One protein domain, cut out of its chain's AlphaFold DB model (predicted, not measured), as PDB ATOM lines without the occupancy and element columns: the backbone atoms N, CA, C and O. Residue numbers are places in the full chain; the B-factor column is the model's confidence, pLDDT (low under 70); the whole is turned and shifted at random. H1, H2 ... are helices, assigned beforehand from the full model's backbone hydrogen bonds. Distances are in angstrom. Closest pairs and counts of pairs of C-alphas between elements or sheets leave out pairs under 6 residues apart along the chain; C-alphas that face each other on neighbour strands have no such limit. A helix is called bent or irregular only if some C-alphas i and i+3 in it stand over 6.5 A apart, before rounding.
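AT A GLANCE: This is residues 4 to 18 and 29 to 150 of the 150 residues of an uncharacterized protein of Periconia macrospinosa (UniProt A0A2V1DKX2). A compact cluster of crossing helices has H4 in its middle: the longest helix, H6, packs slantwise on H4, and H2 crosses H4 nearly at a right angle. H3 packs beside H6, H1 crosses the first part of H2 with H5 at its side, and a long link after H6 leads to the short H7 near the start of H2. The 137 printed residues have seven named helices, H1 to H7 in order along the chain, and no named strand; the class is all helix. The radius of gyration of the C-alphas is 14.5 A, and the spans are 42 by 34 by 21 A.

IN THESE COORDINATES: H6, residues 98 to 119, is 31.4 A long, from C-alpha 98 at (314.888, 312.872, 355.380) to C-alpha 119 at (339.826, 300.967, 340.378). H4 is residues 64 to 80, 22.8 A, and H2 is residues 31 to 48, 25.7 A. H3 is residues 52 to 60. H1, residues 4 to 13, begins at C-alpha 4 (326.765, 328.955, 350.732). H5 is residues 83 to 90. H7, residues 139 to 145, is irregular: C-alphas 140 and 143 are 7.2 A apart.

HOW THE PARTS SIT: H6 and H2 are the hubs, touching three helices each. H6 touches H4, closest C-alphas Val 74 and Leu 105 at 6.0 A, opposite ways at a steep tilt of 37 degrees, only just beyond shallow. H6 touches H3, closest C-alphas Leu 59 and Ser 112 at 6.4 A, the same way at a shallow tilt of 33 degrees, only just short of steep. With residue 48 alone H2 only just touches H6, with 3 pairs of C-alphas within 8 A, the closest Leu 48 and Thr 104 at 6.3 A. H2 touches H4 with residues 37 to 44 alone, closest C-alphas Ala 40 and Val 70 at 5.3 A, about perpendicular at 79 degrees. H1 touches H2, closest C-alphas Cys 7 and Thr 34 at 6.8 A, and H5, closest C-alphas Thr 5 and Ile 89 at 5.7 A. H7 is close to H2 but not clearly touching, closest C-alphas Glu 33 and Asp 139 at 6.4 A. H6 and H7 are apart. Every O i to N i+4 pair is within hydrogen-bond range in H1 to H6; in H7 1 of 3 is, and 1 of 4 O i to N i+3 pairs.

THE WHOLE: The C-alphas farthest apart, of Glu 93 and Pro 121, are 44.6 A apart. Residues 19 to 28 are not printed; C-alphas 18 and 29 are 11.1 A apart across the cut. The link from H6 to H7, residues 120 to 138, is long. The mean pLDDT of the printed part is 92.3; residues 92 to 95 and 121 are under 70.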
ATOM      1  N   PRO A   4     326.195 328.120 349.674       93.69
ATOM      2  CA  PRO A   4     326.765 328.955 350.732       93.69
ATOM      3  C   PRO A   4     326.497 328.406 352.139       93.69
ATOM      4  O   PRO A   4     327.389 328.417 352.984       93.69
ATOM      5  N   THR A   5     325.291 327.879 352.391       94.25
ATOM      6  CA  THR A   5     324.963 327.245 353.679       94.25
ATOM      7  C   THR A   5     325.830 326.010 353.909       94.25
ATOM      8  O   THR A   5     326.416 325.878 354.981       94.25
ATOM      9  N   CYS A   6     325.981 325.152 352.894       94.44
ATOM     10  CA  CYS A   6     326.858 323.984 352.961       94.44
ATOM     11  C   CYS A   6     328.311 324.375 353.284       94.44
ATOM     12  O   CYS A   6     328.899 323.815 354.206       94.44
ATOM     13  N   CYS A   7     328.864 325.387 352.604       96.56
ATOM     14  CA  CYS A   7     330.229 325.863 352.853       96.56
ATOM     15  C   CYS A   7     330.406 326.409 354.276       96.56
ATOM     16  O   CYS A   7     331.377 326.065 354.944       96.56
ATOM     17  N   ASN A   8     329.451 327.199 354.776       96.31
ATOM     18  CA  ASN A   8     329.509 327.729 356.141       96.31
ATOM     19  C   ASN A   8     329.508 326.613 357.198       96.31
ATOM     20  O   ASN A   8     330.233 326.694 358.190       96.31
ATOM     21  N   ILE A   9     328.703 325.566 356.995       96.25
ATOM     22  CA  ILE A   9     328.681 324.423 357.913       96.25
ATOM     23  C   ILE A   9     329.974 323.611 357.778       96.25
ATOM     24  O   ILE A   9     330.557 323.217 358.784       96.25
ATOM     25  N   PHE A  10     330.489 323.431 356.560       97.50
ATOM     26  CA  PHE A  10     331.767 322.760 356.331       97.50
ATOM     27  C   PHE A  10     332.928 323.481 357.030       97.50
ATOM     28  O   PHE A  10     333.771 322.846 357.659       97.50
ATOM     29  N   GLU A  11     332.964 324.812 356.992       97.25
ATOM     30  CA  GLU A  11     333.953 325.606 357.727       97.25
ATOM     31  C   GLU A  11     333.880 325.374 359.240       97.25
ATOM     32  O   GLU A  11     334.903 325.181 359.906       97.25
ATOM     33  N   LYS A  12     332.657 325.346 359.780       95.56
ATOM     34  CA  LYS A  12     332.400 325.106 361.201       95.56
ATOM     35  C   LYS A  12     332.794 323.690 361.624       95.56
ATOM     36  O   LYS A  12     333.419 323.537 362.670       95.56
ATOM     37  N   GLU A  13     332.455 322.674 360.838       95.19
ATOM     38  CA  GLU A  13     332.614 321.271 361.230       95.19
ATOM     39  C   GLU A  13     333.952 320.664 360.797       95.19
ATOM     40  O   GLU A  13     334.495 319.809 361.494       95.19
ATOM     41  N   ILE A  14     334.520 321.084 359.669       96.81
ATOM     42  CA  ILE A  14     335.723 320.472 359.091       96.81
ATOM     43  C   ILE A  14     336.915 321.416 359.192       96.81
ATOM     44  O   ILE A  14     337.924 321.064 359.803       96.81
ATOM     45  N   THR A  15     336.809 322.633 358.650       96.62
ATOM     46  CA  THR A  15     337.944 323.572 358.618       96.62
ATOM     47  C   THR A  15     338.403 323.959 360.026       96.62
ATOM     48  O   THR A  15     339.605 324.060 360.277       96.62
ATOM     49  N   SER A  16     337.478 324.090 360.984       95.50
ATOM     50  CA  SER A  16     337.800 324.365 362.395       95.50
ATOM     51  C   SER A  16     338.624 323.268 363.084       95.50
ATOM     52  O   SER A  16     339.299 323.533 364.085       95.50
ATOM     53  N   ARG A  17     338.593 322.043 362.541       95.94
ATOM     54  CA  ARG A  17     339.301 320.864 363.054       95.94
ATOM     55  C   ARG A  17     340.678 320.671 362.418       95.94
ATOM     56  O   ARG A  17     341.388 319.746 362.809       95.94
ATOM     57  N   LEU A  18     341.086 321.538 361.483       95.56
ATOM     58  CA  LEU A  18     342.428 321.496 360.904       95.56
ATOM     59  C   LEU A  18     343.502 321.616 361.993       95.56
ATOM     60  O   LEU A  18     343.484 322.515 362.843       95.56
ATOM     61  N   LEU A  29     337.467 328.662 354.408       97.81
ATOM     62  CA  LEU A  29     337.937 328.103 353.143       97.81
ATOM     63  C   LEU A  29     338.566 329.216 352.300       97.81
ATOM     64  O   LEU A  29     338.128 330.367 352.338       97.81
ATOM     65  N   THR A  30     339.595 328.887 351.519       97.62
ATOM     66  CA  THR A  30     340.060 329.814 350.479       97.62
ATOM     67  C   THR A  30     339.006 329.890 349.360       97.62
ATOM     68  O   THR A  30     338.134 329.014 349.270       97.62
ATOM     69  N   PRO A  31     339.060 330.899 348.469       97.81
ATOM     70  CA  PRO A  31     338.151 330.960 347.325       97.81
ATOM     71  C   PRO A  31     338.189 329.685 346.470       97.81
ATOM     72  O   PRO A  31     337.151 329.131 346.130       97.81
ATOM     73  N   THR A  32     339.382 329.151 346.206       97.88
ATOM     74  CA  THR A  32     339.540 327.947 345.381       97.88
ATOM     75  C   THR A  32     338.982 326.697 346.064       97.88
ATOM     76  O   THR A  32     338.394 325.840 345.409       97.88
ATOM     77  N   GLU A  33     339.117 326.580 347.383       98.00
ATOM     78  CA  GLU A  33     338.533 325.461 348.132       98.00
ATOM     79  C   GLU A  33     337.007 325.559 348.199       98.00
ATOM     80  O   GLU A  33     336.324 324.542 348.070       98.00
ATOM     81  N   THR A  34     336.476 326.780 348.325       98.31
ATOM     82  CA  THR A  34     335.037 327.059 348.223       98.31
ATOM     83  C   THR A  34     334.496 326.622 346.866       98.31
ATOM     84  O   THR A  34     333.462 325.956 346.815       98.31
ATOM     85  N   ASP A  35     335.207 326.920 345.777       98.00
ATOM     86  CA  ASP A  35     334.805 326.529 344.424       98.00
ATOM     87  C   ASP A  35     334.802 325.003 344.246       98.00
ATOM     88  O   ASP A  35     333.850 324.445 343.689       98.00
ATOM     89  N   ARG A  36     335.826 324.300 344.759       97.81
ATOM     90  CA  ARG A  36     335.885 322.825 344.716       97.81
ATOM     91  C   ARG A  36     334.755 322.189 345.517       97.81
ATOM     92  O   ARG A  36     334.070 321.310 344.995       97.81
ATOM     93  N   LEU A  37     334.557 322.632 346.760       98.25
ATOM     94  CA  LEU A  37     333.492 322.120 347.621       98.25
ATOM     95  C   LEU A  37     332.121 322.397 347.006       98.25
ATOM     96  O   LEU A  37     331.306 321.486 346.916       98.25
ATOM     97  N   THR A  38     331.886 323.619 346.528       97.69
ATOM     98  CA  THR A  38     330.629 324.002 345.873       97.69
ATOM     99  C   THR A  38     330.368 323.138 344.647       97.69
ATOM    100  O   THR A  38     329.273 322.605 344.507       97.69
ATOM    101  N   SER A  39     331.371 322.931 343.792       97.31
ATOM    102  CA  SER A  39     331.227 322.103 342.590       97.31
ATOM    103  C   SER A  39     330.872 320.653 342.937       97.31
ATOM    104  O   SER A  39     329.915 320.100 342.393       97.31
ATOM    105  N   ALA A  40     331.590 320.049 343.891       97.75
ATOM    106  CA  ALA A  40     331.322 318.687 344.350       97.75
ATOM    107  C   ALA A  40     329.958 318.568 345.045       97.75
ATOM    108  O   ALA A  40     329.238 317.588 344.846       97.75
ATOM    109  N   PHE A  41     329.574 319.577 345.826       96.56
ATOM    110  CA  PHE A  41     328.281 319.640 346.493       96.56
ATOM    111  C   PHE A  41     327.134 319.758 345.492       96.56
ATOM    112  O   PHE A  41     326.179 318.990 345.572       96.56
ATOM    113  N   THR A  42     327.248 320.639 344.497       94.94
ATOM    114  CA  THR A  42     326.271 320.763 343.409       94.94
ATOM    115  C   THR A  42     326.110 319.456 342.644       94.94
ATOM    116  O   THR A  42     324.980 319.044 342.386       94.94
ATOM    117  N   ARG A  43     327.216 318.765 342.340       95.69
ATOM    118  CA  ARG A  43     327.178 317.447 341.695       95.69
ATOM    119  C   ARG A  43     326.454 316.417 342.564       95.69
ATOM    120  O   ARG A  43     325.525 315.770 342.097       95.69
ATOM    121  N   THR A  44     326.837 316.321 343.837       95.75
ATOM    122  CA  THR A  44     326.243 315.390 344.812       95.75
ATOM    123  C   THR A  44     324.744 315.633 344.966       95.75
ATOM    124  O   THR A  44     323.952 314.699 344.911       95.75
ATOM    125  N   TRP A  45     324.331 316.892 345.102       92.44
ATOM    126  CA  TRP A  45     322.925 317.241 345.270       92.44
ATOM    127  C   TRP A  45     322.093 316.981 344.014       92.44
ATOM    128  O   TRP A  45     320.938 316.577 344.114       92.44
ATOM    129  N   GLY A  46     322.679 317.180 342.828       92.19
ATOM    130  CA  GLY A  46     322.039 316.842 341.557       92.19
ATOM    131  C   GLY A  46     321.706 315.353 341.433       92.19
ATOM    132  O   GLY A  46     320.705 315.014 340.806       92.19
ATOM    133  N   LEU A  47     322.494 314.482 342.073       94.19
ATOM    134  CA  LEU A  47     322.263 313.035 342.108       94.19
ATOM    135  C   LEU A  47     321.134 312.636 343.069       94.19
ATOM    136  O   LEU A  47     320.406 311.697 342.771       94.19
ATOM    137  N   LEU A  48     320.924 313.365 344.173       89.88
ATOM    138  CA  LEU A  48     319.894 313.030 345.174       89.88
ATOM    139  C   LEU A  48     318.461 313.006 344.615       89.88
ATOM    140  O   LEU A  48     317.592 312.353 345.181       89.88
ATOM    141  N   GLY A  49     318.199 313.722 343.518       83.56
ATOM    142  CA  GLY A  49     316.891 313.743 342.855       83.56
ATOM    143  C   GLY A  49     316.713 312.691 341.757       83.56
ATOM    144  O   GLY A  49     315.665 312.669 341.109       83.56
ATOM    145  N   GLN A  50     317.725 311.866 341.488       92.38
ATOM    146  CA  GLN A  50     317.713 310.936 340.363       92.38
ATOM    147  C   GLN A  50     317.253 309.529 340.763       92.38
ATOM    148  O   GLN A  50     317.413 309.109 341.908       92.38
ATOM    149  N   PRO A  51     316.720 308.739 339.813       93.81
ATOM    150  CA  PRO A  51     316.511 307.316 340.038       93.81
ATOM    151  C   PRO A  51     317.836 306.606 340.328       93.81
ATOM    152  O   PRO A  51     318.826 306.836 339.636       93.81
ATOM    153  N   ARG A  52     317.827 305.646 341.260       93.69
ATOM    154  CA  ARG A  52     319.003 304.849 341.660       93.69
ATOM    155  C   ARG A  52     319.876 304.362 340.496       93.69
ATOM    156  O   ARG A  52     321.096 304.437 340.570       93.69
ATOM    157  N   LYS A  53     319.266 303.866 339.416       95.44
ATOM    158  CA  LYS A  53     320.008 303.365 338.243       95.44
ATOM    159  C   LYS A  53     320.814 304.454 337.529       95.44
ATOM    160  O   LYS A  53     321.881 304.159 337.005       95.44
ATOM    161  N   GLU A  54     320.302 305.683 337.490       96.94
ATOM    162  CA  GLU A  54     321.033 306.814 336.913       96.94
ATOM    163  C   GLU A  54     322.141 307.273 337.861       96.94
ATOM    164  O   GLU A  54     323.258 307.474 337.399       96.94
ATOM    165  N   ILE A  55     321.895 307.294 339.180       97.06
ATOM    166  CA  ILE A  55     322.937 307.561 340.189       97.06
ATOM    167  C   ILE A  55     324.108 306.590 340.025       97.06
ATOM    168  O   ILE A  55     325.258 307.011 339.931       97.06
ATOM    169  N   GLU A  56     323.823 305.288 339.968       96.94
ATOM    170  CA  GLU A  56     324.842 304.248 339.816       96.94
ATOM    171  C   GLU A  56     325.651 304.440 338.533       96.94
ATOM    172  O   GLU A  56     326.879 304.446 338.570       96.94
ATOM    173  N   LYS A  57     324.970 304.672 337.411       97.31
ATOM    174  CA  LYS A  57     325.604 304.913 336.115       97.31
ATOM    175  C   LYS A  57     326.453 306.187 336.103       97.31
ATOM    176  O   LYS A  57     327.546 306.176 335.538       97.31
ATOM    177  N   GLU A  58     325.966 307.280 336.689       97.44
ATOM    178  CA  GLU A  58     326.708 308.540 336.769       97.44
ATOM    179  C   GLU A  58     327.955 308.403 337.643       97.44
ATOM    180  O   GLU A  58     329.029 308.832 337.225       97.44
ATOM    181  N   LEU A  59     327.842 307.774 338.816       97.75
ATOM    182  CA  LEU A  59     328.980 307.540 339.707       97.75
ATOM    183  C   LEU A  59     329.998 306.566 339.096       97.75
ATOM    184  O   LEU A  59     331.199 306.787 339.223       97.75
ATOM    185  N   ASP A  60     329.543 305.521 338.403       96.12
ATOM    186  CA  ASP A  60     330.423 304.550 337.741       96.12
ATOM    187  C   ASP A  60     331.173 305.164 336.540       96.12
ATOM    188  O   ASP A  60     332.309 304.790 336.257       96.12
ATOM    189  N   GLY A  61     330.574 306.141 335.854       95.88
ATOM    190  CA  GLY A  61     331.204 306.866 334.745       95.88
ATOM    191  C   GLY A  61     332.074 308.060 335.160       95.88
ATOM    192  O   GLY A  61     332.702 308.679 334.298       95.88
ATOM    193  N   MET A  62     332.092 308.417 336.444       97.12
ATOM    194  CA  MET A  62     332.739 309.630 336.937       97.12
ATOM    195  C   MET A  62     334.270 309.472 337.007       97.12
ATOM    196  O   MET A  62     334.756 308.428 337.451       97.12
ATOM    197  N   PRO A  63     335.062 310.497 336.626       96.94
ATOM    198  CA  PRO A  63     336.503 310.496 336.870       96.94
ATOM    199  C   PRO A  63     336.804 310.264 338.353       96.94
ATOM    200  O   PRO A  63     336.142 310.852 339.209       96.94
ATOM    201  N   LEU A  64     337.816 309.454 338.673       96.12
ATOM    202  CA  LEU A  64     338.077 309.026 340.056       96.12
ATOM    203  C   LEU A  64     338.284 310.208 341.013       96.12
ATOM    204  O   LEU A  64     337.773 310.186 342.131       96.12
ATOM    205  N   LYS A  65     338.964 311.272 340.570       95.75
ATOM    206  CA  LYS A  65     339.127 312.504 341.353       95.75
ATOM    207  C   LYS A  65     337.796 313.180 341.682       95.75
ATOM    208  O   LYS A  65     337.580 313.597 342.818       95.75
ATOM    209  N   GLU A  66     336.899 313.280 340.706       97.00
ATOM    210  CA  GLU A  66     335.570 313.864 340.901       97.00
ATOM    211  C   GLU A  66     334.699 312.957 341.783       97.00
ATOM    212  O   GLU A  66     334.071 313.437 342.727       97.00
ATOM    213  N   LEU A  67     334.754 311.642 341.557       97.81
ATOM    214  CA  LEU A  67     334.073 310.632 342.363       97.81
ATOM    215  C   LEU A  67     334.499 310.705 343.830       97.81
ATOM    216  O   LEU A  67     333.664 310.631 344.730       97.81
ATOM    217  N   PHE A  68     335.796 310.880 344.082       97.25
ATOM    218  CA  PHE A  68     336.324 311.013 345.431       97.25
ATOM    219  C   PHE A  68     335.822 312.283 346.126       97.25
ATOM    220  O   PHE A  68     335.428 312.230 347.295       97.25
ATOM    221  N   CYS A  69     335.766 313.408 345.409       97.81
ATOM    222  CA  CYS A  69     335.165 314.641 345.912       97.81
ATOM    223  C   CYS A  69     333.681 314.447 346.255       97.81
ATOM    224  O   CYS A  69     333.266 314.806 347.356       97.81
ATOM    225  N   VAL A  70     332.895 313.831 345.362       97.94
ATOM    226  CA  VAL A  70     331.483 313.499 345.622       97.94
ATOM    227  C   VAL A  70     331.361 312.617 346.860       97.94
ATOM    228  O   VAL A  70     330.590 312.930 347.762       97.94
ATOM    229  N   ARG A  71     332.183 311.571 346.977       97.50
ATOM    230  CA  ARG A  71     332.190 310.702 348.155       97.50
ATOM    231  C   ARG A  71     332.477 311.468 349.448       97.50
ATOM    232  O   ARG A  71     331.817 311.206 350.448       97.50
ATOM    233  N   GLN A  72     333.426 312.407 349.462       97.81
ATOM    234  CA  GLN A  72     333.690 313.205 350.667       97.81
ATOM    235  C   GLN A  72     332.529 314.136 351.027       97.81
ATOM    236  O   GLN A  72     332.243 314.301 352.212       97.81
ATOM    237  N   VAL A  73     331.821 314.690 350.036       97.88
ATOM    238  CA  VAL A  73     330.570 315.418 350.299       97.88
ATOM    239  C   VAL A  73     329.512 314.476 350.869       97.88
ATOM    240  O   VAL A  73     328.869 314.830 351.850       97.88
ATOM    241  N   VAL A  74     329.342 313.275 350.311       97.19
ATOM    242  CA  VAL A  74     328.379 312.289 350.825       97.19
ATOM    243  C   VAL A  74     328.698 311.924 352.275       97.19
ATOM    244  O   VAL A  74     327.799 311.963 353.107       97.19
ATOM    245  N   ILE A  75     329.964 311.647 352.611       96.88
ATOM    246  CA  ILE A  75     330.393 311.387 353.998       96.88
ATOM    247  C   ILE A  75     330.053 312.572 354.900       96.88
ATOM    248  O   ILE A  75     329.517 312.376 355.987       96.88
ATOM    249  N   PHE A  76     330.344 313.794 354.452       96.62
ATOM    250  CA  PHE A  76     330.017 315.000 355.199       96.62
ATOM    251  C   PHE A  76     328.510 315.094 355.472       96.62
ATOM    252  O   PHE A  76     328.113 315.136 356.631       96.62
ATOM    253  N   LEU A  77     327.675 315.038 354.432       94.12
ATOM    254  CA  LEU A  77     326.218 315.159 354.548       94.12
ATOM    255  C   LEU A  77     325.574 314.013 355.343       94.12
ATOM    256  O   LEU A  77     324.603 314.244 356.052       94.12
ATOM    257  N   PHE A  78     326.092 312.791 355.213       92.00
ATOM    258  CA  PHE A  78     325.518 311.598 355.832       92.00
ATOM    259  C   PHE A  78     325.949 311.417 357.290       92.00
ATOM    260  O   PHE A  78     325.134 311.048 358.129       92.00
ATOM    261  N   ALA A  79     327.230 311.640 357.596       89.00
ATOM    262  CA  ALA A  79     327.804 311.275 358.890       89.00
ATOM    263  C   ALA A  79     328.052 312.468 359.820       89.00
ATOM    264  O   ALA A  79     328.188 312.266 361.026       89.00
ATOM    265  N   LEU A  80     328.180 313.686 359.281       90.12
ATOM    266  CA  LEU A  80     328.703 314.841 360.026       90.12
ATOM    267  C   LEU A  80     327.717 316.002 360.148       90.12
ATOM    268  O   LEU A  80     328.026 316.986 360.817       90.12
ATOM    269  N   ILE A  81     326.561 315.894 359.501       90.31
ATOM    270  CA  ILE A  81     325.530 316.923 359.468       90.31
ATOM    271  C   ILE A  81     324.264 316.349 360.091       90.31
ATOM    272  O   ILE A  81     323.839 315.249 359.739       90.31
ATOM    273  N   ASP A  82     323.683 317.078 361.041       90.44
ATOM    274  CA  ASP A  82     322.389 316.712 361.609       90.44
ATOM    275  C   ASP A  82     321.240 317.027 360.636       90.44
ATOM    276  O   ASP A  82     321.398 317.728 359.634       90.44
ATOM    277  N   GLU A  83     320.059 316.475 360.911       88.31
ATOM    278  CA  GLU A  83     318.896 316.645 360.038       88.31
ATOM    279  C   GLU A  83     318.487 318.120 359.877       88.31
ATOM    280  O   GLU A  83     318.062 318.522 358.791       88.31
ATOM    281  N   ASP A  84     318.660 318.939 360.917       89.12
ATOM    282  CA  ASP A  84     318.304 320.359 360.891       89.12
ATOM    283  C   ASP A  84     319.216 321.141 359.939       89.12
ATOM    284  O   ASP A  84     318.742 321.935 359.121       89.12
ATOM    285  N   ASP A  85     320.524 320.917 360.008       91.12
ATOM    286  CA  ASP A  85     321.496 321.525 359.106       91.12
ATOM    287  C   ASP A  85     321.341 320.996 357.673       91.12
ATOM    288  O   ASP A  85     321.402 321.780 356.718       91.12
ATOM    289  N   LEU A  86     321.029 319.709 357.494       89.50
ATOM    290  CA  LEU A  86     320.741 319.141 356.178       89.50
ATOM    291  C   LEU A  86     319.480 319.766 355.554       89.50
ATOM    292  O   LEU A  86     319.468 320.104 354.367       89.50
ATOM    293  N   ARG A  87     318.447 320.027 356.363       87.81
ATOM    294  CA  ARG A  87     317.236 320.739 355.937       87.81
ATOM    295  C   ARG A  87     317.522 322.195 355.561       87.81
ATOM    296  O   ARG A  87     317.019 322.670 354.541       87.81
ATOM    297  N   LYS A  88     318.370 322.904 356.316       89.50
ATOM    298  CA  LYS A  88     318.821 324.265 355.951       89.50
ATOM    299  C   LYS A  88     319.567 324.272 354.618       89.50
ATOM    300  O   LYS A  88     319.408 325.199 353.823       89.50
ATOM    301  N   ILE A  89     320.376 323.246 354.361       89.38
ATOM    302  CA  ILE A  89     321.069 323.066 353.083       89.38
ATOM    303  C   ILE A  89     320.062 322.825 351.951       89.38
ATOM    304  O   ILE A  89     320.206 323.408 350.873       89.38
ATOM    305  N   ALA A  90     319.032 322.010 352.177       86.06
ATOM    306  CA  ALA A  90     318.002 321.721 351.182       86.06
ATOM    307  C   ALA A  90     317.184 322.957 350.785       86.06
ATOM    308  O   ALA A  90     316.896 323.158 349.598       86.06
ATOM    309  N   GLY A  91     316.924 323.834 351.754       82.50
ATOM    310  CA  GLY A  91     316.045 324.990 351.633       82.50
ATOM    311  C   GLY A  91     314.702 324.717 352.306       82.50
ATOM    312  O   GLY A  91     314.176 323.610 352.248       82.50
ATOM    313  N   GLU A  92     314.147 325.735 352.962       67.50
ATOM    314  CA  GLU A  92     312.999 325.596 353.872       67.50
ATOM    315  C   GLU A  92     311.646 325.381 353.162       67.50
ATOM    316  O   GLU A  92     310.657 325.057 353.816       67.50
ATOM    317  N   GLU A  93     311.587 325.546 351.837       59.88
ATOM    318  CA  GLU A  93     310.331 325.714 351.091       59.88
ATOM    319  C   GLU A  93     309.704 324.416 350.542       59.88
ATOM    320  O   GLU A  93     308.562 324.442 350.085       59.88
ATOM    321  N   ALA A  94     310.399 323.273 350.589       57.69
ATOM    322  CA  ALA A  94     309.901 322.005 350.045       57.69
ATOM    323  C   ALA A  94     309.617 320.963 351.146       57.69
ATOM    324  O   ALA A  94     310.306 320.955 352.170       57.69
ATOM    325  N   PRO A  95     308.639 320.053 350.952       65.38
ATOM    326  CA  PRO A  95     308.498 318.885 351.816       65.38
ATOM    327  C   PRO A  95     309.813 318.094 351.827       65.38
ATOM    328  O   PRO A  95     310.317 317.690 350.780       65.38
ATOM    329  N   TRP A  96     310.380 317.931 353.022       75.50
ATOM    330  CA  TRP A  96     311.666 317.281 353.254       75.50
ATOM    331  C   TRP A  96     311.445 315.811 353.608       75.50
ATOM    332  O   TRP A  96     310.879 315.507 354.657       75.50
ATOM    333  N   ASP A  97     311.881 314.910 352.729       82.62
ATOM    334  CA  ASP A  97     311.947 313.475 353.008       82.62
ATOM    335  C   ASP A  97     313.362 313.116 353.476       82.62
ATOM    336  O   ASP A  97     314.240 312.784 352.674       82.62
ATOM    337  N   SER A  98     313.596 313.220 354.787       81.31
ATOM    338  CA  SER A  98     314.888 312.872 355.380       81.31
ATOM    339  C   SER A  98     315.238 311.408 355.146       81.31
ATOM    340  O   SER A  98     316.369 311.114 354.767       81.31
ATOM    341  N   SER A  99     314.278 310.490 355.288       85.25
ATOM    342  CA  SER A  99     314.520 309.056 355.107       85.25
ATOM    343  C   SER A  99     314.955 308.725 353.680       85.25
ATOM    344  O   SER A  99     315.915 307.976 353.499       85.25
ATOM    345  N   GLY A 100     314.276 309.281 352.672       88.81
ATOM    346  CA  GLY A 100     314.649 309.101 351.270       88.81
ATOM    347  C   GLY A 100     316.016 309.708 350.949       88.81
ATOM    348  O   GLY A 100     316.830 309.085 350.262       88.81
ATOM    349  N   CYS A 101     316.312 310.884 351.509       89.81
ATOM    350  CA  CYS A 101     317.614 311.532 351.369       89.81
ATOM    351  C   CYS A 101     318.744 310.674 351.965       89.81
ATOM    352  O   CYS A 101     319.722 310.385 351.274       89.81
ATOM    353  N   PHE A 102     318.599 310.208 353.211       91.44
ATOM    354  CA  PHE A 102     319.610 309.378 353.875       91.44
ATOM    355  C   PHE A 102     319.823 308.036 353.172       91.44
ATOM    356  O   PHE A 102     320.971 307.644 352.984       91.44
ATOM    357  N   ALA A 103     318.753 307.372 352.721       93.00
ATOM    358  CA  ALA A 103     318.869 306.136 351.947       93.00
ATOM    359  C   ALA A 103     319.653 306.357 350.642       93.00
ATOM    360  O   ALA A 103     320.528 305.569 350.293       93.00
ATOM    361  N   THR A 104     319.394 307.469 349.948       94.56
ATOM    362  CA  THR A 104     320.112 307.806 348.710       94.56
ATOM    363  C   THR A 104     321.584 308.126 348.983       94.56
ATOM    364  O   THR A 104     322.460 307.652 348.262       94.56
ATOM    365  N   LEU A 105     321.889 308.878 350.047       95.62
ATOM    366  CA  LEU A 105     323.267 309.156 350.466       95.62
ATOM    367  C   LEU A 105     324.029 307.871 350.828       95.62
ATOM    368  O   LEU A 105     325.185 307.720 350.436       95.62
ATOM    369  N   GLU A 106     323.389 306.935 351.532       95.50
ATOM    370  CA  GLU A 106     323.972 305.630 351.858       95.50
ATOM    371  C   GLU A 106     324.295 304.824 350.588       95.50
ATOM    372  O   GLU A 106     325.401 304.296 350.449       95.50
ATOM    373  N   GLU A 107     323.379 304.790 349.615       95.12
ATOM    374  CA  GLU A 107     323.611 304.137 348.322       95.12
ATOM    375  C   GLU A 107     324.777 304.780 347.557       95.12
ATOM    376  O   GLU A 107     325.672 304.077 347.079       95.12
ATOM    377  N   MET A 108     324.819 306.112 347.479       97.75
ATOM    378  CA  MET A 108     325.919 306.844 346.844       97.75
ATOM    379  C   MET A 108     327.261 306.551 347.524       97.75
ATOM    380  O   MET A 108     328.282 306.392 346.845       97.75
ATOM    381  N   LEU A 109     327.278 306.450 348.857       97.12
ATOM    382  CA  LEU A 109     328.475 306.105 349.619       97.12
ATOM    383  C   LEU A 109     328.955 304.689 349.290       97.12
ATOM    384  O   LEU A 109     330.152 304.490 349.072       97.12
ATOM    385  N   ALA A 110     328.039 303.721 349.217       96.44
ATOM    386  CA  ALA A 110     328.362 302.340 348.877       96.44
ATOM    387  C   ALA A 110     328.911 302.219 347.446       96.44
ATOM    388  O   ALA A 110     329.973 301.630 347.244       96.44
ATOM    389  N   ILE A 111     328.238 302.834 346.466       96.94
ATOM    390  CA  ILE A 111     328.636 302.799 345.049       96.94
ATOM    391  C   ILE A 111     330.009 303.447 344.859       96.94
ATOM    392  O   ILE A 111     330.909 302.844 344.276       96.94
ATOM    393  N   SER A 112     330.194 304.661 345.385       96.88
ATOM    394  CA  SER A 112     331.462 305.383 345.247       96.88
ATOM    395  C   SER A 112     332.615 304.673 345.956       96.88
ATOM    396  O   SER A 112     333.713 304.606 345.409       96.88
ATOM    397  N   THR A 113     332.378 304.089 347.135       95.19
ATOM    398  CA  THR A 113     333.397 303.311 347.857       95.19
ATOM    399  C   THR A 113     333.792 302.063 347.072       95.19
ATOM    400  O   THR A 113     334.978 301.861 346.831       95.19
ATOM    401  N   HIS A 114     332.816 301.290 346.586       95.00
ATOM    402  CA  HIS A 114     333.087 300.093 345.793       95.00
ATOM    403  C   HIS A 114     333.853 300.410 344.501       95.00
ATOM    404  O   HIS A 114     334.783 299.698 344.123       95.00
ATOM    405  N   ARG A 115     333.496 301.509 343.827       95.19
ATOM    406  CA  ARG A 115     334.181 301.949 342.608       95.19
ATOM    407  C   ARG A 115     335.634 302.345 342.884       95.19
ATOM    408  O   ARG A 115     336.517 301.935 342.135       95.19
ATOM    409  N   LEU A 116     335.891 303.094 343.959       94.19
ATOM    410  CA  LEU A 116     337.251 303.467 344.364       94.19
ATOM    411  C   LEU A 116     338.092 302.240 344.743       94.19
ATOM    412  O   LEU A 116     339.235 302.148 344.316       94.19
ATOM    413  N   GLU A 117     337.529 301.284 345.485       92.56
ATOM    414  CA  GLU A 117     338.193 300.019 345.848       92.56
ATOM    415  C   GLU A 117     338.600 299.184 344.641       92.56
ATOM    416  O   GLU A 117     339.655 298.554 344.632       92.56
ATOM    417  N   ARG A 118     337.735 299.149 343.629       92.62
ATOM    418  CA  ARG A 118     337.945 298.345 342.431       92.62
ATOM    419  C   ARG A 118     339.000 298.948 341.507       92.62
ATOM    420  O   ARG A 118     339.767 298.204 340.901       92.62
ATOM    421  N   ASP A 119     339.009 300.271 341.375       92.62
ATOM    422  CA  ASP A 119     339.826 300.967 340.378       92.62
ATOM    423  C   ASP A 119     341.159 301.492 340.938       92.62
ATOM    424  O   ASP A 119     342.067 301.787 340.159       92.62
ATOM    425  N   LEU A 120     341.313 301.590 342.265       89.56
ATOM    426  CA  LEU A 120     342.574 301.981 342.895       89.56
ATOM    427  C   LEU A 120     343.355 300.730 343.332       89.56
ATOM    428  O   LEU A 120     342.919 300.016 344.234       89.56
ATOM    429  N   PRO A 121     344.530 300.451 342.729       69.19
ATOM    430  CA  PRO A 121     345.269 299.199 342.932       69.19
ATOM    431  C   PRO A 121     345.829 299.017 344.352       69.19
ATOM    432  O   PRO A 121     346.229 297.914 344.711       69.19
ATOM    433  N   ASN A 122     345.843 300.079 345.156       74.62
ATOM    434  CA  ASN A 122     346.048 300.063 346.598       74.62
ATOM    435  C   ASN A 122     345.065 301.072 347.198       74.62
ATOM    436  O   ASN A 122     344.768 302.078 346.550       74.62
ATOM    437  N   TRP A 123     344.579 300.833 348.422       77.31
ATOM    438  CA  TRP A 123     343.793 301.847 349.128       77.31
ATOM    439  C   TRP A 123     344.543 303.185 349.095       77.31
ATOM    440  O   TRP A 123     345.766 303.216 349.263       77.31
ATOM    441  N   TYR A 124     343.831 304.275 348.819       85.19
ATOM    442  CA  TYR A 124     344.457 305.578 348.628       85.19
ATOM    443  C   TYR A 124     345.098 306.077 349.931       85.19
ATOM    444  O   TYR A 124     344.585 305.852 351.034       85.19
ATOM    445  N   ALA A 125     346.214 306.791 349.806       89.06
ATOM    446  CA  ALA A 125     346.833 307.469 350.935       89.06
ATOM    447  C   ALA A 125     345.943 308.636 351.381       89.06
ATOM    448  O   ALA A 125     345.385 309.354 350.547       89.06
ATOM    449  N   PHE A 126     345.824 308.852 352.688       90.12
ATOM    450  CA  PHE A 126     345.178 310.036 353.249       90.12
ATOM    451  C   PHE A 126     346.189 310.822 354.091       90.12
ATOM    452  O   PHE A 126     347.092 310.212 354.666       90.12
ATOM    453  N   PRO A 127     346.063 312.158 354.162       92.25
ATOM    454  CA  PRO A 127     347.010 312.968 354.904       92.25
ATOM    455  C   PRO A 127     346.891 312.769 356.409       92.25
ATOM    456  O   PRO A 127     345.787 312.741 356.965       92.25
ATOM    457  N   ASP A 128     348.039 312.748 357.082       88.56
ATOM    458  CA  ASP A 128     348.087 312.848 358.534       88.56
ATOM    459  C   ASP A 128     347.428 314.154 358.998       88.56
ATOM    460  O   ASP A 128     347.715 315.249 358.508       88.56
ATOM    461  N   GLY A 129     346.519 314.039 359.967       87.56
ATOM    462  CA  GLY A 129     345.790 315.187 360.504       87.56
ATOM    463  C   GLY A 129     344.648 315.700 359.620       87.56
ATOM    464  O   GLY A 129     344.103 316.764 359.924       87.56
ATOM    465  N   ALA A 130     344.252 314.957 358.577       92.25
ATOM    466  CA  ALA A 130     343.023 315.223 357.837       92.25
ATOM    467  C   ALA A 130     341.802 315.207 358.778       92.25
ATOM    468  O   ALA A 130     341.542 314.186 359.428       92.25
ATOM    469  N   PRO A 131     341.029 316.304 358.877       92.88
ATOM    470  CA  PRO A 131     339.884 316.371 359.773       92.88
ATOM    471  C   PRO A 131     338.835 315.352 359.331       92.88
ATOM    472  O   PRO A 131     338.230 315.488 358.272       92.88
ATOM    473  N   LEU A 132     338.633 314.313 360.148       91.00
ATOM    474  CA  LEU A 132     337.680 313.230 359.875       91.00
ATOM    475  C   LEU A 132     337.914 312.540 358.520       91.00
ATOM    476  O   LEU A 132     336.971 312.089 357.875       91.00
ATOM    477  N   ASN A 133     339.176 312.471 358.082       91.31
ATOM    478  CA  ASN A 133     339.576 311.954 356.769       91.31
ATOM    479  C   ASN A 133     338.967 312.717 355.573       91.31
ATOM    480  O   ASN A 133     338.963 312.202 354.454       91.31
ATOM    481  N   ILE A 134     338.490 313.947 355.787       95.94
ATOM    482  CA  ILE A 134     338.044 314.860 354.733       95.94
ATOM    483  C   ILE A 134     339.204 315.789 354.378       95.94
ATOM    484  O   ILE A 134     339.705 316.546 355.207       95.94
ATOM    485  N   PHE A 135     339.639 315.718 353.124       96.38
ATOM    486  CA  PHE A 135     340.821 316.420 352.626       96.38
ATOM    487  C   PHE A 135     340.720 316.889 351.169       96.38
ATOM    488  O   PHE A 135     341.507 317.737 350.753       96.38
ATOM    489  N   ALA A 136     339.751 316.385 350.396       97.12
ATOM    490  CA  ALA A 136     339.704 316.548 348.942       97.12
ATOM    491  C   ALA A 136     339.557 318.002 348.482       97.12
ATOM    492  O   ALA A 136     339.871 318.327 347.338       97.12
ATOM    493  N   PHE A 137     339.089 318.881 349.364       97.81
ATOM    494  CA  PHE A 137     338.792 320.266 349.019       97.81
ATOM    495  C   PHE A 137     339.938 321.220 349.321       97.81
ATOM    496  O   PHE A 137     339.993 322.267 348.682       97.81
ATOM    497  N   PHE A 138     340.854 320.863 350.228       97.62
ATOM    498  CA  PHE A 138     341.882 321.780 350.709       97.62
ATOM    499  C   PHE A 138     343.061 321.907 349.741       97.62
ATOM    500  O   PHE A 138     343.550 320.910 349.208       97.62
ATOM    501  N   ASP A 139     343.555 323.133 349.558       96.06
ATOM    502  CA  ASP A 139     344.607 323.484 348.597       96.06
ATOM    503  C   ASP A 139     345.912 322.725 348.856       96.06
ATOM    504  O   ASP A 139     346.540 322.205 347.935       96.06
ATOM    505  N   HIS A 140     346.300 322.620 350.127       94.38
ATOM    506  CA  HIS A 140     347.586 322.061 350.541       94.38
ATOM    507  C   HIS A 140     347.700 320.545 350.338       94.38
ATOM    508  O   HIS A 140     348.811 320.029 350.336       94.38
ATOM    509  N   TRP A 141     346.587 319.840 350.116       95.12
ATOM    510  CA  TRP A 141     346.585 318.404 349.822       95.12
ATOM    511  C   TRP A 141     346.321 318.083 348.347       95.12
ATOM    512  O   TRP A 141     346.327 316.912 347.970       95.12
ATOM    513  N   GLN A 142     346.132 319.093 347.487       94.81
ATOM    514  CA  GLN A 142     345.824 318.851 346.074       94.81
ATOM    515  C   GLN A 142     346.972 318.170 345.320       94.81
ATOM    516  O   GLN A 142     346.733 317.181 344.637       94.81
ATOM    517  N   GLY A 143     348.197 318.686 345.440       90.69
ATOM    518  CA  GLY A 143     349.347 318.147 344.702       90.69
ATOM    519  C   GLY A 143     349.871 316.823 345.261       90.69
ATOM    520  O   GLY A 143     350.394 316.009 344.525       90.69
ATOM    521  N   GLU A 144     349.717 316.581 346.563       89.25
ATOM    522  CA  GLU A 144     350.300 315.392 347.199       89.25
ATOM    523  C   GLU A 144     349.310 314.223 347.282       89.25
ATOM    524  O   GLU A 144     349.670 313.082 347.008       89.25
ATOM    525  N   TYR A 145     348.047 314.500 347.625       92.44
ATOM    526  CA  TYR A 145     347.054 313.455 347.885       92.44
ATOM    527  C   TYR A 145     345.969 313.375 346.819       92.44
ATOM    528  O   TYR A 145     345.354 312.325 346.684       92.44
ATOM    529  N   MET A 146     345.686 314.431 346.055       94.38
ATOM    530  CA  MET A 146     344.619 314.356 345.048       94.38
ATOM    531  C   MET A 146     345.100 313.901 343.666       94.38
ATOM    532  O   MET A 146     344.262 313.516 342.854       94.38
ATOM    533  N   GLU A 147     346.408 313.894 343.397       88.88
ATOM    534  CA  GLU A 147     346.982 313.381 342.138       88.88
ATOM    535  C   GLU A 147     346.844 311.856 341.990       88.88
ATOM    536  O   GLU A 147     346.750 311.345 340.879       88.88
ATOM    537  N   GLN A 148     346.746 311.110 343.096       91.19
ATOM    538  CA  GLN A 148     346.588 309.647 343.053       91.19
ATOM    539  C   GLN A 148     345.265 309.182 342.416       91.19
ATOM    540  O   GLN A 148     345.117 308.009 342.086       91.19
ATOM    541  N   PHE A 149     344.302 310.092 342.255       91.38
ATOM    542  CA  PHE A 149     342.998 309.816 341.652       91.38
ATOM    543  C   PHE A 149     342.927 310.194 340.162       91.38
ATOM    544  O   PHE A 149     341.823 310.241 339.616       91.38
ATOM    545  N   GLY A 150     344.070 310.441 339.506       78.62
ATOM    546  CA  GLY A 150     344.143 310.790 338.080       78.62
ATOM    547  C   GLY A 150     343.966 312.279 337.832       78.62
ATOM    548  O   GLY A 150     342.804 312.734 337.745       78.62
TER     549      GLY A 150